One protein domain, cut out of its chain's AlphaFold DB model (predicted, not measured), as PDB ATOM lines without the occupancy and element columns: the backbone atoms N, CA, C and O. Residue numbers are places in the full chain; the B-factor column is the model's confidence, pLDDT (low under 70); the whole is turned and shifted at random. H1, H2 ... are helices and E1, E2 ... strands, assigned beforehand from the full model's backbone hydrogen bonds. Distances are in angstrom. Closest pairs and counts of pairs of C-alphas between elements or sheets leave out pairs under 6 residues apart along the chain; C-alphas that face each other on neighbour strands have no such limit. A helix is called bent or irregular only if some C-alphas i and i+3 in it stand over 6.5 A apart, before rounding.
ATOM      1  N   HIS A  15      38.727 -30.426 -56.520       49.31
ATOM      2  CA  HIS A  15      37.895 -30.608 -57.715       49.31
ATOM      3  C   HIS A  15      36.719 -31.582 -57.522       49.31
ATOM      4  O   HIS A  15      35.763 -31.532 -58.288       49.31
ATOM      5  N   LYS A  16      36.775 -32.479 -56.527       45.03
ATOM      6  CA  LYS A  16      35.705 -33.454 -56.238       45.03
ATOM      7  C   LYS A  16      34.643 -32.929 -55.284       45.03
ATOM      8  O   LYS A  16      33.604 -33.564 -55.159       45.03
ATOM      9  N   LEU A  17      34.897 -31.806 -54.619       49.09
ATOM     10  CA  LEU A  17      33.894 -31.166 -53.776       49.09
ATOM     11  C   LEU A  17      32.881 -30.368 -54.618       49.09
ATOM     12  O   LEU A  17      31.802 -30.079 -54.128       49.09
ATOM     13  N   GLY A  18      33.196 -30.016 -55.874       47.03
ATOM     14  CA  GLY A  18      32.376 -29.082 -56.665       47.03
ATOM     15  C   GLY A  18      32.473 -27.626 -56.180       47.03
ATOM     16  O   GLY A  18      31.773 -26.759 -56.678       47.03
ATOM     17  N   VAL A  19      33.382 -27.354 -55.237       50.62
ATOM     18  CA  VAL A  19      33.507 -26.109 -54.450       50.62
ATOM     19  C   VAL A  19      34.493 -25.121 -55.108       50.62
ATOM     20  O   VAL A  19      34.936 -24.151 -54.498       50.62
ATOM     21  N   GLY A  20      34.880 -25.357 -56.368       53.38
ATOM     22  CA  GLY A  20      35.803 -24.484 -57.096       53.38
ATOM     23  C   GLY A  20      35.246 -23.065 -57.199       53.38
ATOM     24  O   GLY A  20      34.274 -22.828 -57.908       53.38
ATOM     25  N   SER A  21      35.864 -22.117 -56.497       59.88
ATOM     26  CA  SER A  21      35.456 -20.713 -56.516       59.88
ATOM     27  C   SER A  21      36.304 -19.916 -57.506       59.88
ATOM     28  O   SER A  21      37.472 -20.243 -57.752       59.88
ATOM     29  N   ARG A  22      35.765 -18.799 -58.011       66.88
ATOM     30  CA  ARG A  22      36.550 -17.790 -58.745       66.88
ATOM     31  C   ARG A  22      37.801 -17.385 -57.961       66.88
ATOM     32  O   ARG A  22      38.865 -17.219 -58.553       66.88
ATOM     33  N   LEU A  23      37.691 -17.266 -56.636       64.12
ATOM     34  CA  LEU A  23      38.813 -16.924 -55.764       64.12
ATOM     35  C   LEU A  23      39.898 -18.003 -55.772       64.12
ATOM     36  O   LEU A  23      41.073 -17.664 -55.830       64.12
ATOM     37  N   SER A  24      39.531 -19.286 -55.776       65.56
ATOM     38  CA  SER A  24      40.488 -20.396 -55.853       65.56
ATOM     39  C   SER A  24      41.249 -20.444 -57.177       65.56
ATOM     40  O   SER A  24      42.424 -20.788 -57.175       65.56
ATOM     41  N   ALA A  25      40.610 -20.037 -58.277       65.12
ATOM     42  CA  ALA A  25      41.256 -19.940 -59.584       65.12
ATOM     43  C   ALA A  25      42.129 -18.681 -59.728       65.12
ATOM     44  O   ALA A  25      43.141 -18.711 -60.421       65.12
ATOM     45  N   THR A  26      41.728 -17.576 -59.090       69.56
ATOM     46  CA  THR A  26      42.402 -16.272 -59.213       69.56
ATOM     47  C   THR A  26      43.583 -16.153 -58.251       69.56
ATOM     48  O   THR A  26      44.646 -15.687 -58.642       69.56
ATOM     49  N   TYR A  27      43.407 -16.606 -57.008       68.62
ATOM     50  CA  TYR A  27      44.341 -16.418 -55.898       68.62
ATOM     51  C   TYR A  27      44.979 -17.758 -55.520       68.62
ATOM     52  O   TYR A  27      44.521 -18.452 -54.601       68.62
ATOM     53  N   ASN A  28      46.034 -18.134 -56.244       67.00
ATOM     54  CA  ASN A  28      46.810 -19.343 -55.961       67.00
ATOM     55  C   ASN A  28      47.688 -19.173 -54.713       67.00
ATOM     56  O   ASN A  28      48.154 -18.085 -54.394       67.00
ATOM     57  N   ASP A  29      47.937 -20.274 -54.004       67.62
ATOM     58  CA  ASP A  29      48.848 -20.274 -52.859       67.62
ATOM     59  C   ASP A  29      50.298 -20.467 -53.320       67.62
ATOM     60  O   ASP A  29      50.736 -21.591 -53.579       67.62
ATOM     61  N   CYS A  30      51.046 -19.371 -53.422       63.31
ATOM     62  CA  CYS A  30      52.457 -19.380 -53.808       63.31
ATOM     63  C   CYS A  30      53.400 -19.944 -52.732       63.31
ATOM     64  O   CYS A  30      54.552 -20.249 -53.039       63.31
ATOM     65  N   ARG A  31      52.933 -20.132 -51.489       63.56
ATOM     66  CA  ARG A  31      53.723 -20.689 -50.376       63.56
ATOM     67  C   ARG A  31      53.401 -22.150 -50.083       63.56
ATOM     68  O   ARG A  31      53.997 -22.746 -49.182       63.56
ATOM     69  N   ARG A  32      52.504 -22.750 -50.865       64.81
ATOM     70  CA  ARG A  32      52.150 -24.166 -50.795       64.81
ATOM     71  C   ARG A  32      53.386 -25.043 -50.987       64.81
ATOM     72  O   ARG A  32      53.906 -25.186 -52.091       64.81
ATOM     73  N   ILE A  33      53.797 -25.714 -49.916       64.75
ATOM     74  CA  ILE A  33      54.749 -26.820 -50.002       64.75
ATOM     75  C   ILE A  33      53.934 -28.100 -50.246       64.75
ATOM     76  O   ILE A  33      52.984 -28.365 -49.502       64.75
ATOM     77  N   PRO A  34      54.243 -28.888 -51.292       63.66
ATOM     78  CA  PRO A  34      53.616 -30.187 -51.494       63.66
ATOM     79  C   PRO A  34      53.829 -31.093 -50.280       63.66
ATOM     80  O   PRO A  34      54.846 -30.995 -49.591       63.66
ATOM     81  N   VAL A  35      52.888 -32.009 -50.047       63.41
ATOM     82  CA  VAL A  35      53.110 -33.104 -49.096       63.41
ATOM     83  C   VAL A  35      54.411 -33.819 -49.499       63.41
ATOM     84  O   VAL A  35      54.623 -34.019 -50.703       63.41
ATOM     85  N   PRO A  36      55.312 -34.154 -48.551       66.44
ATOM     86  CA  PRO A  36      56.522 -34.897 -48.874       66.44
ATOM     87  C   PRO A  36      56.181 -36.135 -49.703       66.44
ATOM     88  O   PRO A  36      55.191 -36.803 -49.424       66.44
ATOM     89  N   TYR A  37      57.004 -36.466 -50.702       55.66
ATOM     90  CA  TYR A  37      56.737 -37.572 -51.640       55.66
ATOM     91  C   TYR A  37      56.458 -38.927 -50.951       55.66
ATOM     92  O   TYR A  37      55.839 -39.809 -51.532       55.66
ATOM     93  N   HIS A  38      56.914 -39.088 -49.707       59.84
ATOM     94  CA  HIS A  38      56.780 -40.287 -48.880       59.84
ATOM     95  C   HIS A  38      55.646 -40.216 -47.837       59.84
ATOM     96  O   HIS A  38      55.588 -41.078 -46.966       59.84
ATOM     97  N   SER A  39      54.763 -39.216 -47.893       70.69
ATOM     98  CA  SER A  39      53.644 -39.061 -46.956       70.69
ATOM     99  C   SER A  39      52.318 -38.921 -47.701       70.69
ATOM    100  O   SER A  39      52.241 -38.269 -48.742       70.69
ATOM    101  N   SER A  40      51.262 -39.521 -47.161       83.06
ATOM    102  CA  SER A  40      49.887 -39.355 -47.637       83.06
ATOM    103  C   SER A  40      49.153 -38.251 -46.855       83.06
ATOM    104  O   SER A  40      49.558 -37.924 -45.733       83.06
ATOM    105  N   PRO A  41      48.071 -37.654 -47.398       81.69
ATOM    106  CA  PRO A  41      47.177 -36.789 -46.624       81.69
ATOM    107  C   PRO A  41      46.711 -37.442 -45.315       81.69
ATOM    108  O   PRO A  41      46.676 -36.790 -44.275       81.69
ATOM    109  N   GLU A  42      46.428 -38.744 -45.343       87.19
ATOM    110  CA  GLU A  42      46.040 -39.538 -44.183       87.19
ATOM    111  C   GLU A  42      47.123 -39.573 -43.097       87.19
ATOM    112  O   GLU A  42      46.793 -39.493 -41.911       87.19
ATOM    113  N   ASP A  43      48.403 -39.657 -43.471       87.19
ATOM    114  CA  ASP A  43      49.516 -39.616 -42.511       87.19
ATOM    115  C   ASP A  43      49.581 -38.250 -41.822       87.19
ATOM    116  O   ASP A  43      49.647 -38.170 -40.596       87.19
ATOM    117  N   VAL A  44      49.450 -37.167 -42.599       84.62
ATOM    118  CA  VAL A  44      49.442 -35.793 -42.071       84.62
ATOM    119  C   VAL A  44      48.267 -35.573 -41.114       84.62
ATOM    120  O   VAL A  44      48.446 -34.992 -40.040       84.62
ATOM    121  N   VAL A  45      47.070 -36.053 -41.470       86.50
ATOM    122  CA  VAL A  45      45.879 -35.996 -40.603       86.50
ATOM    123  C   VAL A  45      46.126 -36.765 -39.312       86.50
ATOM    124  O   VAL A  45      45.832 -36.263 -38.229       86.50
ATOM    125  N   THR A  46      46.669 -37.978 -39.420       90.62
ATOM    126  CA  THR A  46      46.924 -38.852 -38.270       90.62
ATOM    127  C   THR A  46      47.912 -38.206 -37.301       90.62
ATOM    128  O   THR A  46      47.666 -38.195 -36.095       90.62
ATOM    129  N   ASP A  47      48.999 -37.627 -37.808       89.31
ATOM    130  CA  ASP A  47      49.998 -36.948 -36.983       89.31
ATOM    131  C   ASP A  47      49.421 -35.710 -36.294       89.31
ATOM    132  O   ASP A  47      49.592 -35.541 -35.085       89.31
ATOM    133  N   TYR A  48      48.669 -34.886 -37.029       88.25
ATOM    134  CA  TYR A  48      47.992 -33.721 -36.458       88.25
ATOM    135  C   TYR A  48      47.019 -34.117 -35.340       88.25
ATOM    136  O   TYR A  48      47.068 -33.556 -34.242       88.25
ATOM    137  N   LEU A  49      46.162 -35.109 -35.595       91.06
ATOM    138  CA  LEU A  49      45.206 -35.614 -34.614       91.06
ATOM    139  C   LEU A  49      45.921 -36.184 -33.384       91.06
ATOM    140  O   LEU A  49      45.487 -35.924 -32.262       91.06
ATOM    141  N   ARG A  50      47.038 -36.903 -33.561       92.94
ATOM    142  CA  ARG A  50      47.821 -37.450 -32.442       92.94
ATOM    143  C   ARG A  50      48.331 -36.335 -31.536       92.94
ATOM    144  O   ARG A  50      48.074 -36.377 -30.335       92.94
ATOM    145  N   CYS A  51      48.963 -35.311 -32.111       92.19
ATOM    146  CA  CYS A  51      49.437 -34.156 -31.351       92.19
ATOM    147  C   CYS A  51      48.289 -33.423 -30.640       92.19
ATOM    148  O   CYS A  51      48.433 -33.020 -29.486       92.19
ATOM    149  N   LEU A  52      47.135 -33.273 -31.302       91.75
ATOM    150  CA  LEU A  52      45.956 -32.643 -30.708       91.75
ATOM    151  C   LEU A  52      45.434 -33.437 -29.502       91.75
ATOM    152  O   LEU A  52      45.137 -32.851 -28.461       91.75
ATOM    153  N   ARG A  53      45.350 -34.765 -29.627       90.88
ATOM    154  CA  ARG A  53      44.937 -35.653 -28.537       90.88
ATOM    155  C   ARG A  53      45.894 -35.583 -27.361       90.88
ATOM    156  O   ARG A  53      45.436 -35.435 -26.234       90.88
ATOM    157  N   GLU A  54      47.190 -35.727 -27.614       91.75
ATOM    158  CA  GLU A  54      48.222 -35.690 -26.573       91.75
ATOM    159  C   GLU A  54      48.149 -34.373 -25.805       91.75
ATOM    160  O   GLU A  54      48.014 -34.385 -24.583       91.75
ATOM    161  N   HIS A  55      48.072 -33.249 -26.522       92.88
ATOM    162  CA  HIS A  55      47.898 -31.939 -25.908       92.88
ATOM    163  C   HIS A  55      46.613 -31.842 -25.071       92.88
ATOM    164  O   HIS A  55      46.648 -31.370 -23.935       92.88
ATOM    165  N   ALA A  56      45.474 -32.307 -25.594       90.12
ATOM    166  CA  ALA A  56      44.207 -32.281 -24.866       90.12
ATOM    167  C   ALA A  56      44.259 -33.134 -23.586       90.12
ATOM    168  O   ALA A  56      43.820 -32.685 -22.526       90.12
ATOM    169  N   VAL A  57      44.831 -34.339 -23.665       88.12
ATOM    170  CA  VAL A  57      45.008 -35.236 -22.516       88.12
ATOM    171  C   VAL A  57      45.939 -34.615 -21.480       88.12
ATOM    172  O   VAL A  57      45.621 -34.662 -20.294       88.12
ATOM    173  N   ASP A  58      47.040 -33.989 -21.890       89.94
ATOM    174  CA  ASP A  58      47.967 -33.326 -20.971       89.94
ATOM    175  C   ASP A  58      47.293 -32.165 -20.228       89.94
ATOM    176  O   ASP A  58      47.413 -32.052 -19.005       89.94
ATOM    177  N   ILE A  59      46.496 -31.350 -20.926       90.88
ATOM    178  CA  ILE A  59      45.700 -30.286 -20.298       90.88
ATOM    179  C   ILE A  59      44.675 -30.860 -19.309       90.88
ATOM    180  O   ILE A  59      44.478 -30.297 -18.229       90.88
ATOM    181  N   LEU A  60      44.026 -31.979 -19.641       88.38
ATOM    182  CA  LEU A  60      43.073 -32.634 -18.743       88.38
ATOM    183  C   LEU A  60      43.762 -33.230 -17.512       88.38
ATOM    184  O   LEU A  60      43.251 -33.057 -16.408       88.38
ATOM    185  N   LYS A  61      44.939 -33.849 -17.665       87.75
ATOM    186  CA  LYS A  61      45.751 -34.349 -16.543       87.75
ATOM    187  C   LYS A  61      46.136 -33.225 -15.591       87.75
ATOM    188  O   LYS A  61      46.002 -33.381 -14.382       87.75
ATOM    189  N   LEU A  62      46.549 -32.077 -16.129       90.00
ATOM    190  CA  LEU A  62      46.880 -30.899 -15.324       90.00
ATOM    191  C   LEU A  62      45.677 -30.376 -14.526       90.00
ATOM    192  O   LEU A  62      45.853 -29.891 -13.411       90.00
ATOM    193  N   LYS A  63      44.459 -30.469 -15.076       88.88
ATOM    194  CA  LYS A  63      43.236 -29.972 -14.425       88.88
ATOM    195  C   LYS A  63      42.585 -30.970 -13.465       88.88
ATOM    196  O   LYS A  63      41.993 -30.540 -12.482       88.88
ATOM    197  N   LEU A  64      42.644 -32.267 -13.766       86.75
ATOM    198  CA  LEU A  64      41.875 -33.316 -13.081       86.75
ATOM    199  C   LEU A  64      42.742 -34.277 -12.251       86.75
ATOM    200  O   LEU A  64      42.208 -35.017 -11.427       86.75
ATOM    201  N   GLY A  65      44.066 -34.272 -12.428       85.31
ATOM    202  CA  GLY A  65      44.987 -35.133 -11.685       85.31
ATOM    203  C   GLY A  65      44.739 -36.629 -11.912       85.31
ATOM    204  O   GLY A  65      44.333 -37.054 -12.994       85.31
ATOM    205  N   SER A  66      44.971 -37.439 -10.875       80.75
ATOM    206  CA  SER A  66      44.857 -38.908 -10.919       80.75
ATOM    207  C   SER A  66      43.432 -39.430 -11.138       80.75
ATOM    208  O   SER A  66      43.252 -40.598 -11.470       80.75
ATOM    209  N   SER A  67      42.401 -38.585 -11.008       78.25
ATOM    210  CA  SER A  67      41.020 -38.953 -11.354       78.25
ATOM    211  C   SER A  67      40.835 -39.239 -12.848       78.25
ATOM    212  O   SER A  67      39.865 -39.887 -13.239       78.25
ATOM    213  N   LEU A  68      41.761 -38.781 -13.693       81.06
ATOM    214  CA  LEU A  68      41.721 -39.049 -15.125       81.06
ATOM    215  C   LEU A  68      42.038 -40.514 -15.462       81.06
ATOM    216  O   LEU A  68      41.496 -41.042 -16.429       81.06
ATOM    217  N   ASP A  69      42.869 -41.179 -14.655       76.12
ATOM    218  CA  ASP A  69      43.371 -42.532 -14.937       76.12
ATOM    219  C   ASP A  69      42.266 -43.603 -14.873       76.12
ATOM    220  O   ASP A  69      42.381 -44.664 -15.485       76.12
ATOM    221  N   SER A  70      41.173 -43.317 -14.160       77.25
ATOM    222  CA  SER A  70      39.991 -44.178 -14.049       77.25
ATOM    223  C   SER A  70      38.818 -43.739 -14.936       77.25
ATOM    224  O   SER A  70      37.762 -44.372 -14.903       77.25
ATOM    225  N   THR A  71      38.981 -42.679 -15.736       79.31
ATOM    226  CA  THR A  71      37.905 -42.109 -16.556       79.31
ATOM    227  C   THR A  71      37.998 -42.600 -18.002       79.31
ATOM    228  O   THR A  71      39.010 -42.427 -18.676       79.31
ATOM    229  N   GLY A  72      36.919 -43.208 -18.505       80.12
ATOM    230  CA  GLY A  72      36.798 -43.548 -19.922       80.12
ATOM    231  C   GLY A  72      36.578 -42.297 -20.774       80.12
ATOM    232  O   GLY A  72      35.768 -41.444 -20.420       80.12
ATOM    233  N   PHE A  73      37.275 -42.203 -21.905       82.56
ATOM    234  CA  PHE A  73      37.065 -41.133 -22.878       82.56
ATOM    235  C   PHE A  73      36.179 -41.596 -24.026       82.56
ATOM    236  O   PHE A  73      36.380 -42.677 -24.583       82.56
ATOM    237  N   GLU A  74      35.263 -40.717 -24.415       87.06
ATOM    238  CA  GLU A  74      34.598 -40.741 -25.710       87.06
ATOM    239  C   GLU A  74      34.940 -39.441 -26.429       87.06
ATOM    240  O   GLU A  74      34.912 -38.362 -25.830       87.06
ATOM    241  N   PHE A  75      35.276 -39.542 -27.710       89.06
ATOM    242  CA  PHE A  75      35.633 -38.387 -28.518       89.06
ATOM    243  C   PHE A  75      34.597 -38.171 -29.609       89.06
ATOM    244  O   PHE A  75      34.186 -39.109 -30.290       89.06
ATOM    245  N   VAL A  76      34.204 -36.913 -29.796       90.56
ATOM    246  CA  VAL A  76      33.355 -36.489 -30.907       90.56
ATOM    247  C   VAL A  76      34.179 -35.558 -31.788       90.56
ATOM    248  O   VAL A  76      34.648 -34.523 -31.320       90.56
ATOM    249  N   ILE A  77      34.381 -35.945 -33.044       89.88
ATOM    250  CA  ILE A  77      35.153 -35.188 -34.031       89.88
ATOM    251  C   ILE A  77      34.177 -34.571 -35.028       89.88
ATOM    252  O   ILE A  77      33.331 -35.262 -35.597       89.88
ATOM    253  N   THR A  78      34.280 -33.264 -35.236       87.75
ATOM    254  CA  THR A  78      33.485 -32.566 -36.245       87.75
ATOM    255  C   THR A  78      34.072 -32.804 -37.633       87.75
ATOM    256  O   THR A  78      35.292 -32.814 -37.798       87.75
ATOM    257  N   VAL A  79      33.217 -32.984 -38.637       80.88
ATOM    258  CA  VAL A  79      33.627 -33.027 -40.048       80.88
ATOM    259  C   VAL A  79      32.715 -32.159 -40.914       80.88
ATOM    260  O   VAL A  79      31.546 -31.978 -40.575       80.88
ATOM    261  N   PRO A  80      33.183 -31.676 -42.068       74.25
ATOM    262  CA  PRO A  80      32.337 -30.934 -42.994       74.25
ATOM    263  C   PRO A  80      31.118 -31.743 -43.459       74.25
ATOM    264  O   PRO A  80      31.246 -32.922 -43.801       74.25
ATOM    265  N   ALA A  81      29.942 -31.115 -43.545       69.38
ATOM    266  CA  ALA A  81      28.717 -31.800 -43.981       69.38
ATOM    267  C   ALA A  81      28.799 -32.315 -45.428       69.38
ATOM    268  O   ALA A  81      28.391 -33.443 -45.702       69.38
ATOM    269  N   ILE A  82      29.420 -31.535 -46.323       65.19
ATOM    270  CA  ILE A  82      29.592 -31.853 -47.753       65.19
ATOM    271  C   ILE A  82      30.541 -33.032 -48.031       65.19
ATOM    272  O   ILE A  82      30.752 -33.418 -49.182       65.19
ATOM    273  N   TRP A  83      31.188 -33.593 -47.009       71.56
ATOM    274  CA  TRP A  83      32.108 -34.705 -47.205       71.56
ATOM    275  C   TRP A  83      31.383 -36.002 -47.563       71.56
ATOM    276  O   TRP A  83      30.447 -36.427 -46.888       71.56
ATOM    277  N   SER A  84      31.909 -36.688 -48.583       71.88
ATOM    278  CA  SER A  84      31.509 -38.062 -48.904       71.88
ATOM    279  C   SER A  84      31.720 -39.000 -47.711       71.88
ATOM    280  O   SER A  84      32.654 -38.811 -46.926       71.88
ATOM    281  N   ASP A  85      30.935 -40.075 -47.634       76.38
ATOM    282  CA  ASP A  85      31.081 -41.093 -46.583       76.38
ATOM    283  C   ASP A  85      32.490 -41.685 -46.537       76.38
ATOM    284  O   ASP A  85      33.016 -41.964 -45.462       76.38
ATOM    285  N   LYS A  86      33.160 -41.779 -47.694       81.06
ATOM    286  CA  LYS A  86      34.566 -42.183 -47.770       81.06
ATOM    287  C   LYS A  86      35.471 -41.253 -46.956       81.06
ATOM    288  O   LYS A  86      36.299 -41.739 -46.200       81.06
ATOM    289  N   ALA A  87      35.315 -39.937 -47.084       80.56
ATOM    290  CA  ALA A  87      36.140 -38.964 -46.365       80.56
ATOM    291  C   ALA A  87      35.865 -38.976 -44.851       80.56
ATOM    292  O   ALA A  87      36.797 -38.905 -44.045       80.56
ATOM    293  N   LYS A  88      34.594 -39.149 -44.463       83.38
ATOM    294  CA  LYS A  88      34.185 -39.332 -43.062       83.38
ATOM    295  C   LYS A  88      34.820 -40.597 -42.466       83.38
ATOM    296  O   LYS A  88      35.442 -40.537 -41.409       83.38
ATOM    297  N   MET A  89      34.751 -41.718 -43.186       84.69
ATOM    298  CA  MET A  89      35.378 -42.992 -42.805       84.69
ATOM    299  C   MET A  89      36.904 -42.892 -42.703       84.69
ATOM    300  O   MET A  89      37.489 -43.382 -41.739       84.69
ATOM    301  N   THR A  90      37.560 -42.220 -43.654       88.69
ATOM    302  CA  THR A  90      39.010 -41.993 -43.591       88.69
ATOM    303  C   THR A  90      39.390 -41.192 -42.348       88.69
ATOM    304  O   THR A  90      40.352 -41.540 -41.671       88.69
ATOM    305  N   THR A  91      38.602 -40.175 -41.989       88.56
ATOM    306  CA  THR A  91      38.838 -39.369 -40.781       88.56
ATOM    307  C   THR A  91      38.717 -40.195 -39.505       88.56
ATOM    308  O   THR A  91      39.579 -40.077 -38.634       88.56
ATOM    309  N   MET A  92      37.718 -41.085 -39.413       88.69
ATOM    310  CA  MET A  92      37.630 -42.055 -38.310       88.69
ATOM    311  C   MET A  92      38.876 -42.939 -38.241       88.69
ATOM    312  O   MET A  92      39.488 -43.040 -37.182       88.69
ATOM    313  N   SER A  93      39.318 -43.497 -39.372       90.50
ATOM    314  CA  SER A  93      40.519 -44.341 -39.404       90.50
ATOM    315  C   SER A  93      41.781 -43.589 -38.964       90.50
ATOM    316  O   SER A  93      42.604 -44.131 -38.223       90.50
ATOM    317  N   CYS A  94      41.945 -42.327 -39.373       91.50
ATOM    318  CA  CYS A  94      43.048 -41.483 -38.911       91.50
ATOM    319  C   CYS A  94      42.960 -41.195 -37.403       91.50
ATOM    320  O   CYS A  94      43.978 -41.251 -36.716       91.50
ATOM    321  N   ALA A  95      41.765 -40.929 -36.867       91.88
ATOM    322  CA  ALA A  95      41.559 -40.701 -35.436       91.88
ATOM    323  C   ALA A  95      41.884 -41.945 -34.592       91.88
ATOM    324  O   ALA A  95      42.552 -41.844 -33.560       91.88
ATOM    325  N   GLU A  96      41.491 -43.132 -35.052       91.12
ATOM    326  CA  GLU A  96      41.857 -44.402 -34.416       91.12
ATOM    327  C   GLU A  96      43.381 -44.587 -34.380       91.12
ATOM    328  O   GLU A  96      43.958 -44.807 -33.314       91.12
ATOM    329  N   LYS A  97      44.060 -44.400 -35.522       91.81
ATOM    330  CA  LYS A  97      45.533 -44.467 -35.624       91.81
ATOM    331  C   LYS A  97      46.249 -43.398 -34.789       91.81
ATOM    332  O   LYS A  97      47.396 -43.589 -34.379       91.81
ATOM    333  N   ALA A  98      45.588 -42.272 -34.534       92.38
ATOM    334  CA  ALA A  98      46.056 -41.208 -33.653       92.38
ATOM    335  C   ALA A  98      45.836 -41.517 -32.156       92.38
ATOM    336  O   ALA A  98      46.276 -40.759 -31.289       92.38
ATOM    337  N   GLY A  99      45.186 -42.639 -31.834       90.56
ATOM    338  CA  GLY A  99      45.004 -43.135 -30.473       90.56
ATOM    339  C   GLY A  99      43.738 -42.644 -29.774       90.56
ATOM    340  O   GLY A  99      43.635 -42.802 -28.558       90.56
ATOM    341  N   PHE A 100      42.770 -42.061 -30.490       88.31
ATOM    342  CA  PHE A 100      41.504 -41.600 -29.892       88.31
ATOM    343  C   PHE A 100      40.650 -42.744 -29.323       88.31
ATOM    344  O   PHE A 100      39.773 -42.503 -28.500       88.31
ATOM    345  N   GLY A 101      40.941 -43.989 -29.693       83.19
ATOM    346  CA  GLY A 101      40.258 -45.183 -29.208       83.19
ATOM    347  C   GLY A 101      39.901 -46.109 -30.361       83.19
ATOM    348  O   GLY A 101      40.259 -45.849 -31.506       83.19
ATOM    349  N   GLU A 102      39.204 -47.196 -30.045       74.94
ATOM    350  CA  GLU A 102      38.553 -48.037 -31.053       74.94
ATOM    351  C   GLU A 102      37.409 -47.270 -31.737       74.94
ATOM    352  O   GLU A 102      36.852 -46.341 -31.147       74.94
ATOM    353  N   ALA A 103      37.000 -47.717 -32.931       66.00
ATOM    354  CA  ALA A 103      35.880 -47.165 -33.707       66.00
ATOM    355  C   ALA A 103      34.620 -46.887 -32.870       66.00
ATOM    356  O   ALA A 103      33.908 -45.913 -33.085       66.00
ATOM    357  N   SER A 104      34.351 -47.742 -31.879       68.12
ATOM    358  CA  SER A 104      33.188 -47.661 -30.991       68.12
ATOM    359  C   SER A 104      33.204 -46.461 -30.033       68.12
ATOM    360  O   SER A 104      32.155 -46.109 -29.498       68.12
ATOM    361  N   LYS A 105      34.366 -45.827 -29.814       80.25
ATOM    362  CA  LYS A 105      34.569 -44.703 -28.877       80.25
ATOM    363  C   LYS A 105      34.802 -43.360 -29.569       80.25
ATOM    364  O   LYS A 105      34.923 -42.335 -28.893       80.25
ATOM    365  N   VAL A 106      34.873 -43.360 -30.899       85.62
ATOM    366  CA  VAL A 106      35.013 -42.155 -31.715       85.62
ATOM    367  C   VAL A 106      33.724 -41.953 -32.490       85.62
ATOM    368  O   VAL A 106      33.296 -42.803 -33.263       85.62
ATOM    369  N   ARG A 107      33.090 -40.804 -32.285       87.69
ATOM    370  CA  ARG A 107      31.903 -40.398 -33.031       87.69
ATOM    371  C   ARG A 107      32.265 -39.253 -33.952       87.69
ATOM    372  O   ARG A 107      33.088 -38.406 -33.612       87.69
ATOM    373  N   ILE A 108      31.596 -39.203 -35.091       85.69
ATOM    374  CA  ILE A 108      31.611 -38.035 -35.955       85.69
ATOM    375  C   ILE A 108      30.289 -37.287 -35.800       85.69
ATOM    376  O   ILE A 108      29.229 -37.900 -35.666       85.69
ATOM    377  N   VAL A 109      30.367 -35.964 -35.835       86.19
ATOM    378  CA  VAL A 109      29.225 -35.063 -36.019       86.19
ATOM    379  C   VAL A 109      29.555 -34.110 -37.161       86.19
ATOM    380  O   VAL A 109      30.735 -33.852 -37.412       86.19
ATOM    381  N   SER A 110      28.564 -33.588 -37.878       80.12
ATOM    382  CA  SER A 110      28.882 -32.532 -38.836       80.12
ATOM    383  C   SER A 110      29.220 -31.218 -38.111       80.12
ATOM    384  O   SER A 110      28.644 -30.897 -37.070       80.12
ATOM    385  N   GLU A 111      30.170 -30.457 -38.654       80.06
ATOM    386  CA  GLU A 111      30.482 -29.081 -38.236       80.06
ATOM    387  C   GLU A 111      29.215 -28.209 -38.136       80.06
ATOM    388  O   GLU A 111      28.972 -27.668 -37.053       80.06
ATOM    389  N   PRO A 112      28.347 -28.135 -39.169       76.62
ATOM    390  CA  PRO A 112      27.134 -27.324 -39.092       76.62
ATOM    391  C   PRO A 112      26.140 -27.764 -38.008       76.62
ATOM    392  O   PRO A 112      25.540 -26.909 -37.358       76.62
ATOM    393  N   GLU A 113      25.955 -29.067 -37.765       78.62
ATOM    394  CA  GLU A 113      25.079 -29.537 -36.680       78.62
ATOM    395  C   GLU A 113      25.643 -29.161 -35.308       78.62
ATOM    396  O   GLU A 113      24.910 -28.676 -34.442       78.62
ATOM    397  N   ALA A 114      26.949 -29.361 -35.104       84.62
ATOM    398  CA  ALA A 114      27.614 -28.988 -33.863       84.62
ATOM    399  C   ALA A 114      27.516 -27.473 -33.616       84.62
ATOM    400  O   ALA A 114      27.177 -27.047 -32.506       84.62
ATOM    401  N   ALA A 115      27.738 -26.667 -34.659       83.56
ATOM    402  CA  ALA A 115      27.612 -25.215 -34.617       83.56
ATOM    403  C   ALA A 115      26.170 -24.770 -34.323       83.56
ATOM    404  O   ALA A 115      25.966 -23.881 -33.492       83.56
ATOM    405  N   ALA A 116      25.168 -25.409 -34.934       79.44
ATOM    406  CA  ALA A 116      23.758 -25.100 -34.699       79.44
ATOM    407  C   ALA A 116      23.353 -25.407 -33.254       79.44
ATOM    408  O   ALA A 116      22.769 -24.560 -32.579       79.44
ATOM    409  N   ILE A 117      23.717 -26.588 -32.741       80.94
ATOM    410  CA  ILE A 117      23.442 -26.979 -31.352       80.94
ATOM    411  C   ILE A 117      24.098 -26.012 -30.370       80.94
ATOM    412  O   ILE A 117      23.457 -25.603 -29.400       80.94
ATOM    413  N   HIS A 118      25.358 -25.645 -30.607       84.12
ATOM    414  CA  HIS A 118      26.061 -24.707 -29.743       84.12
ATOM    415  C   HIS A 118      25.408 -23.323 -29.765       84.12
ATOM    416  O   HIS A 118      25.054 -22.810 -28.705       84.12
ATOM    417  N   SER A 119      25.198 -22.754 -30.954       78.81
ATOM    418  CA  SER A 119      24.674 -21.394 -31.126       78.81
ATOM    419  C   SER A 119      23.281 -21.258 -30.517       78.81
ATOM    420  O   SER A 119      23.041 -20.376 -29.698       78.81
ATOM    421  N   LEU A 120      22.383 -22.198 -30.815       74.38
ATOM    422  CA  LEU A 120      21.000 -22.149 -30.342       74.38
ATOM    423  C   LEU A 120      20.870 -22.361 -28.827       74.38
ATOM    424  O   LEU A 120      19.973 -21.798 -28.200       74.38
ATOM    425  N   ARG A 121      21.778 -23.132 -28.211       76.50
ATOM    426  CA  ARG A 121      21.827 -23.285 -26.747       76.50
ATOM    427  C   ARG A 121      22.474 -22.087 -26.056       76.50
ATOM    428  O   ARG A 121      21.985 -21.663 -25.012       76.50
ATOM    429  N   ALA A 122      23.569 -21.564 -26.607       70.88
ATOM    430  CA  ALA A 122      24.356 -20.493 -25.999       70.88
ATOM    431  C   ALA A 122      23.630 -19.144 -26.027       70.88
ATOM    432  O   ALA A 122      23.693 -18.398 -25.052       70.88
ATOM    433  N   SER A 123      22.902 -18.846 -27.106       61.97
ATOM    434  CA  SER A 123      22.187 -17.576 -27.245       61.97
ATOM    435  C   SER A 123      21.022 -17.422 -26.262       61.97
ATOM    436  O   SER A 123      20.560 -16.303 -26.058       61.97
ATOM    437  N   SER A 124      20.572 -18.517 -25.624       60.34
ATOM    438  CA  SER A 124      19.188 -18.705 -25.173       60.34
ATOM    439  C   SER A 124      18.219 -18.427 -26.335       60.34
ATOM    440  O   SER A 124      18.277 -17.354 -26.922       60.34
ATOM    441  N   PRO A 125      17.312 -19.338 -26.707       59.94
ATOM    442  CA  PRO A 125      16.433 -19.157 -27.868       59.94
ATOM    443  C   PRO A 125      15.334 -18.091 -27.639       59.94
ATOM    444  O   PRO A 125      14.167 -18.311 -27.938       59.94
ATOM    445  N   HIS A 126      15.662 -16.929 -27.071       59.88
ATOM    446  CA  HIS A 126      14.758 -15.795 -26.973       59.88
ATOM    447  C   HIS A 126      14.504 -15.268 -28.386       59.88
ATOM    448  O   HIS A 126      15.399 -14.711 -29.017       59.88
ATOM    449  N   GLY A 127      13.279 -15.467 -28.865       71.44
ATOM    450  CA  GLY A 127      12.843 -15.048 -30.197       71.44
ATOM    451  C   GLY A 127      12.942 -16.122 -31.276       71.44
ATOM    452  O   GLY A 127      12.708 -15.787 -32.429       71.44
ATOM    453  N   LEU A 128      13.272 -17.371 -30.924       81.50
ATOM    454  CA  LEU A 128      13.160 -18.510 -31.835       81.50
ATOM    455  C   LEU A 128      12.018 -19.421 -31.395       81.50
ATOM    456  O   LEU A 128      11.950 -19.825 -30.232       81.50
ATOM    457  N   GLU A 129      11.150 -19.775 -32.333       85.62
ATOM    458  CA  GLU A 129       9.974 -20.608 -32.122       85.62
ATOM    459  C   GLU A 129      10.049 -21.910 -32.929       85.62
ATOM    460  O   GLU A 129      10.834 -22.078 -33.867       85.62
ATOM    461  N   VAL A 130       9.231 -22.889 -32.543       88.00
ATOM    462  CA  VAL A 130       9.054 -24.097 -33.357       88.00
ATOM    463  C   VAL A 130       8.420 -23.692 -34.689       88.00
ATOM    464  O   VAL A 130       7.377 -23.047 -34.703       88.00
ATOM    465  N   GLY A 131       9.033 -24.109 -35.794       86.19
ATOM    466  CA  GLY A 131       8.663 -23.715 -37.153       86.19
ATOM    467  C   GLY A 131       9.608 -22.689 -37.779       86.19
ATOM    468  O   GLY A 131       9.665 -22.612 -39.009       86.19
ATOM    469  N   ASP A 132      10.406 -21.975 -36.978       87.19
ATOM    470  CA  ASP A 132      11.386 -21.030 -37.507       87.19
ATOM    471  C   ASP A 132      12.456 -21.743 -38.324       87.19
ATOM    472  O   ASP A 132      12.900 -22.849 -37.996       87.19
ATOM    473  N   THR A 133      12.878 -21.081 -39.398       88.31
ATOM    474  CA  THR A 133      13.928 -21.559 -40.292       88.31
ATOM    475  C   THR A 133      15.153 -20.663 -40.177       88.31
ATOM    476  O   THR A 133      15.055 -19.441 -40.239       88.31
ATOM    477  N   ILE A 134      16.312 -21.283 -39.989       87.00
ATOM    478  CA  ILE A 134      17.579 -20.624 -39.688       87.00
ATOM    479  C   ILE A 134      18.609 -21.063 -40.714       87.00
ATOM    480  O   ILE A 134      18.802 -22.260 -40.929       87.00
ATOM    481  N   VAL A 135      19.305 -20.092 -41.299       88.25
ATOM    482  CA  VAL A 135      20.510 -20.336 -42.091       88.25
ATOM    483  C   VAL A 135      21.723 -20.162 -41.186       88.25
ATOM    484  O   VAL A 135      21.912 -19.102 -40.589       88.25
ATOM    485  N   LEU A 136      22.543 -21.202 -41.079       86.50
ATOM    486  CA  LEU A 136      23.814 -21.155 -40.368       86.50
ATOM    487  C   LEU A 136      24.947 -20.991 -41.379       86.50
ATOM    488  O   LEU A 136      25.100 -21.825 -42.265       86.50
ATOM    489  N   CYS A 137      25.727 -19.920 -41.220       87.62
ATOM    490  CA  CYS A 137      26.890 -19.595 -42.043       87.62
ATOM    491  C   CYS A 137      28.180 -19.850 -41.262       87.62
ATOM    492  O   CYS A 137      28.573 -19.035 -40.426       87.62
ATOM    493  N   ASP A 138      28.853 -20.961 -41.557       84.88
ATOM    494  CA  ASP A 138      30.178 -21.271 -41.022       84.88
ATOM    495  C   ASP A 138      31.259 -20.705 -41.952       84.88
ATOM    496  O   ASP A 138      31.663 -21.329 -42.934       84.88
ATOM    497  N   ALA A 139      31.696 -19.474 -41.671       87.31
ATOM    498  CA  ALA A 139      32.719 -18.773 -42.443       87.31
ATOM    499  C   ALA A 139      34.128 -19.043 -41.890       87.31
ATOM    500  O   ALA A 139      34.718 -18.228 -41.173       87.31
ATOM    501  N   GLY A 140      34.670 -20.209 -42.235       84.25
ATOM    502  CA  GLY A 140      35.960 -20.687 -41.760       84.25
ATOM    503  C   GLY A 140      37.189 -20.100 -42.472       84.25
ATOM    504  O   GLY A 140      37.168 -19.120 -43.222       84.25
ATOM    505  N   GLY A 141      38.339 -20.733 -42.222       82.00
ATOM    506  CA  GLY A 141      39.620 -20.322 -42.807       82.00
ATOM    507  C   GLY A 141      39.770 -20.688 -44.285       82.00
ATOM    508  O   GLY A 141      40.332 -19.913 -45.053       82.00
ATOM    509  N   GLY A 142      39.297 -21.865 -44.691       75.69
ATOM    510  CA  GLY A 142      39.410 -22.355 -46.070       75.69
ATOM    511  C   GLY A 142      38.103 -22.270 -46.847       75.69
ATOM    512  O   GLY A 142      38.070 -21.793 -47.981       75.69
ATOM    513  N   THR A 143      37.033 -22.728 -46.211       78.00
ATOM    514  CA  THR A 143      35.691 -22.818 -46.777       78.00
ATOM    515  C   THR A 143      34.737 -21.924 -46.021       78.00
ATOM    516  O   THR A 143      34.971 -21.593 -44.858       78.00
ATOM    517  N   VAL A 144      33.668 -21.558 -46.713       82.44
ATOM    518  CA  VAL A 144      32.428 -21.131 -46.084       82.44
ATOM    519  C   VAL A 144      31.411 -22.218 -46.391       82.44
ATOM    520  O   VAL A 144      31.248 -22.577 -47.559       82.44
ATOM    521  N   ASP A 145      30.799 -22.775 -45.354       79.25
ATOM    522  CA  ASP A 145      29.808 -23.842 -45.446       79.25
ATOM    523  C   ASP A 145      28.476 -23.317 -44.865       79.25
ATOM    524  O   ASP A 145      28.443 -22.668 -43.816       79.25
ATOM    525  N   LEU A 146      27.373 -23.559 -45.571       83.25
ATOM    526  CA  LEU A 146      26.028 -23.110 -45.221       83.25
ATOM    527  C   LEU A 146      25.101 -24.299 -45.042       83.25
ATOM    528  O   LEU A 146      25.179 -25.286 -45.770       83.25
ATOM    529  N   ILE A 147      24.173 -24.172 -44.105       84.00
ATOM    530  CA  ILE A 147      23.087 -25.131 -43.929       84.00
ATOM    531  C   ILE A 147      21.822 -24.413 -43.485       84.00
ATOM    532  O   ILE A 147      21.887 -23.366 -42.833       84.00
ATOM    533  N   THR A 148      20.667 -24.991 -43.802       86.75
ATOM    534  CA  THR A 148      19.380 -24.455 -43.371       86.75
ATOM    535  C   THR A 148      18.631 -25.468 -42.533       86.75
ATOM    536  O   THR A 148      18.411 -26.599 -42.960       86.75
ATOM    537  N   PHE A 149      18.190 -25.047 -41.353       86.25
ATOM    538  CA  PHE A 149      17.425 -25.882 -40.438       86.25
ATOM    539  C   PHE A 149      16.085 -25.253 -40.103       86.25
ATOM    540  O   PHE A 149      16.018 -24.060 -39.833       86.25
ATOM    541  N   THR A 150      15.048 -26.076 -40.005       88.88
ATOM    542  CA  THR A 150      13.798 -25.720 -39.336       88.88
ATOM    543  C   THR A 150      13.792 -26.287 -37.918       88.88
ATOM    544  O   THR A 150      14.125 -27.458 -37.693       88.88
ATOM    545  N   ILE A 151      13.405 -25.464 -36.944       87.31
ATOM    546  CA  ILE A 151      13.258 -25.880 -35.550       87.31
ATOM    547  C   ILE A 151      11.997 -26.732 -35.423       87.31
ATOM    548  O   ILE A 151      10.881 -26.244 -35.567       87.31
ATOM    549  N   ILE A 152      12.168 -28.011 -35.100       90.19
ATOM    550  CA  ILE A 152      11.056 -28.939 -34.851       90.19
ATOM    551  C   ILE A 152      10.708 -28.988 -33.364       90.19
ATOM    552  O   ILE A 152       9.565 -29.225 -32.985       90.19
ATOM    553  N   GLN A 153      11.704 -28.791 -32.502       86.69
ATOM    554  CA  GLN A 153      11.526 -28.840 -31.059       86.69
ATOM    555  C   GLN A 153      12.638 -28.051 -30.373       86.69
ATOM    556  O   GLN A 153      13.800 -28.188 -30.745       86.69
ATOM    557  N   LEU A 154      12.296 -27.269 -29.347       81.94
ATOM    558  CA  LEU A 154      13.268 -26.535 -28.523       81.94
ATOM    559  C   LEU A 154      13.570 -27.242 -27.190       81.94
ATOM    560  O   LEU A 154      14.694 -27.182 -26.703       81.94
ATOM    561  N   SER A 155      12.586 -27.936 -26.607       79.62
ATOM    562  CA  SER A 155      12.668 -28.550 -25.272       79.62
ATOM    563  C   SER A 155      11.869 -29.865 -25.197       79.62
ATOM    564  O   SER A 155      10.866 -29.992 -25.907       79.62
ATOM    565  N   PRO A 156      12.269 -30.872 -24.388       79.69
ATOM    566  CA  PRO A 156      13.499 -30.935 -23.580       79.69
ATOM    567  C   PRO A 156      14.768 -31.164 -24.410       79.69
ATOM    568  O   PRO A 156      15.858 -30.820 -23.969       79.69
ATOM    569  N   ASN A 157      14.628 -31.708 -25.620       79.50
ATOM    570  CA  ASN A 157      15.733 -31.927 -26.543       79.50
ATOM    571  C   ASN A 157      15.503 -31.094 -27.796       79.50
ATOM    572  O   ASN A 157      14.466 -31.231 -28.448       79.50
ATOM    573  N   MET A 158      16.477 -30.253 -28.131       79.56
ATOM    574  CA  MET A 158      16.437 -29.494 -29.370       79.56
ATOM    575  C   MET A 158      16.482 -30.452 -30.563       79.56
ATOM    576  O   MET A 158      17.363 -31.311 -30.633       79.56
ATOM    577  N   ARG A 159      15.534 -30.309 -31.488       84.19
ATOM    578  CA  ARG A 159      15.476 -31.076 -32.734       84.19
ATOM    579  C   ARG A 159      15.408 -30.112 -33.899       84.19
ATOM    580  O   ARG A 159      14.507 -29.277 -33.968       84.19
ATOM    581  N   LEU A 160      16.352 -30.279 -34.808       84.06
ATOM    582  CA  LEU A 160      16.434 -29.551 -36.060       84.06
ATOM    583  C   LEU A 160      16.121 -30.518 -37.193       84.06
ATOM    584  O   LEU A 160      16.495 -31.692 -37.126       84.06
ATOM    585  N   LYS A 161      15.429 -30.027 -38.212       85.31
ATOM    586  CA  LYS A 161      15.257 -30.725 -39.482       85.31
ATOM    587  C   LYS A 161      15.974 -29.916 -40.549       85.31
ATOM    588  O   LYS A 161      15.737 -28.716 -40.641       85.31
ATOM    589  N   GLU A 162      16.845 -30.553 -41.321       82.50
ATOM    590  CA  GLU A 162      17.430 -29.923 -42.504       82.50
ATOM    591  C   GLU A 162      16.302 -29.535 -43.460       82.50
ATOM    592  O   GLU A 162      15.444 -30.362 -43.783       82.50
ATOM    593  N   ARG A 163      16.266 -28.256 -43.834       82.88
ATOM    594  CA  ARG A 163      15.310 -27.744 -44.807       82.88
ATOM    595  C   ARG A 163      15.906 -27.932 -46.190       82.88
ATOM    596  O   ARG A 163      15.606 -28.921 -46.843       82.88
ATOM    597  N   ALA A 164      16.852 -27.085 -46.571       79.69
ATOM    598  CA  ALA A 164      17.583 -27.223 -47.823       79.69
ATOM    599  C   ALA A 164      18.918 -27.962 -47.629       79.69
ATOM    600  O   ALA A 164      19.559 -27.757 -46.592       79.69
ATOM    601  N   PRO A 165      19.374 -28.732 -48.643       74.50
ATOM    602  CA  PRO A 165      20.741 -29.231 -48.700       74.50
ATOM    603  C   PRO A 165      21.751 -28.113 -48.440       74.50
ATOM    604  O   PRO A 165      21.586 -26.993 -48.930       74.50
ATOM    605  N   GLY A 166      22.795 -28.413 -47.673       74.44
ATOM    606  CA  GLY A 166      23.876 -27.459 -47.440       74.44
ATOM    607  C   GLY A 166      24.654 -27.099 -48.712       74.44
ATOM    608  O   GLY A 166      24.874 -27.938 -49.589       74.44
ATOM    609  N   THR A 167      25.117 -25.852 -48.784       75.00
ATOM    610  CA  THR A 167      25.980 -25.331 -49.857       75.00
ATOM    611  C   THR A 167      27.325 -24.873 -49.288       75.00
ATOM    612  O   THR A 167      27.517 -24.798 -48.075       75.00
ATOM    613  N   GLY A 168      28.305 -24.597 -50.148       77.62
ATOM    614  CA  GLY A 168      29.597 -24.091 -49.692       77.62
ATOM    615  C   GLY A 168      30.543 -23.723 -50.826       77.62
ATOM    616  O   GLY A 168      30.404 -24.197 -51.953       77.62
ATOM    617  N   SER A 169      31.530 -22.877 -50.524       75.12
ATOM    618  CA  SER A 169      32.532 -22.410 -51.496       75.12
ATOM    619  C   SER A 169      33.914 -22.222 -50.867       75.12
ATOM    620  O   SER A 169      34.063 -22.013 -49.658       75.12
ATOM    621  N   LEU A 170      34.954 -22.254 -51.706       76.62
ATOM    622  CA  LEU A 170      36.331 -21.929 -51.347       76.62
ATOM    623  C   LEU A 170      36.467 -20.401 -51.259       76.62
ATOM    624  O   LEU A 170      37.048 -19.766 -52.138       76.62
TER     625      LEU A 170
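AT A GLANCE: This is residues 15 to 170 of the 389 residues of an uncharacterized protein of Aspergillus niger (UniProt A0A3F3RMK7). What shape do these atoms make? They make two lobes: in one, a strongly twisted sheet of E3, E4, E5 and E6 curls round H4, and in the other, H3 packs on the parallel strands E1 and E2 while residues 42 to 50 of the long helix H2 pack on H3. Residues 26 to 34, of which residue 26 belongs to H1, stick out, and so do residues 62 to 67 of H2. What is it built of? The printed part has 156 residues with four named helices and six named strands, which follow along the chain as H1, H2, E1, H3, E2, H4, E3, E4, E5 and E6; the class is mixed, helices and strands, and in the larger, branched sheet E4 has three antiparallel neighbours, with E3 on one side of it and both E5 and E6 on the other side. It is loose, with a radius of gyration of the C-alphas of 18.8 A, and flat, spanning 52 by 50 by 25 A.

HOW THE PARTS SIT: How is the branched sheet paired? E3 (residues 133 to 139), E4 (144 to 153) and E5 (159 to 162) form a meander, each strand the antiparallel neighbour of the one before; N 136 and O 147 are 2.9 A apart, and N 150 and O 161 2.8 A. E3 lies on one side of E4, and E5 and E6 (167 to 169) on the other side; E6 is antiparallel to E4, with N 146 and O 167 2.8 A apart. Which helix is on it? H4 (111 to 122) is on this sheet, which curls round it; the closest C-alphas of H4 and E4, those of Pro 112 and Ile 147, are 6.7 A apart. What forms the other part? E1 (75 to 79), H3 (85 to 97) and E2 (106 to 110) are a strand-helix-strand unit, two parallel neighbour strands with a helix between, and its crossover is right-handed; N 77 and O 107 are 2.8 A apart. H2 (41 to 68) touches H3 with residues 42 to 50 alone, closest at the C-alphas of Thr 46 and Cys 94, 4.7 A, at a steep tilt of 52 degrees. What of H1 and the helix backbones? H1 (22 to 26) is apart from H2 and not on the branched sheet; each O i to N i+4 pair is within hydrogen-bond range in H1, H3 and H4, and 21 of 24 in H2.

IN THESE COORDINATES: Where do the longest elements lie? E4 spans 26.9 A from C-alpha 144 at (32.428, -21.131, -46.084), and H2 spans 32.0 A from C-alpha 41 at (47.177, -36.789, -46.624). Is H2 straight? It has a kink of 84 degrees near residue 62 and is irregular, C-alphas 63 and 66 being 9.7 A apart.

THE WHOLE: How large is it? The two C-alphas farthest apart, those of His 38 and Gly 127, are 54.0 A apart, and the printed part has no cut. Which link is long, and where is confidence low? H1 to H2 is a long link of 14 residues; pLDDT is under 70 at residues 15 to 38, 81 to 82, 103 to 104 and 123 to 126.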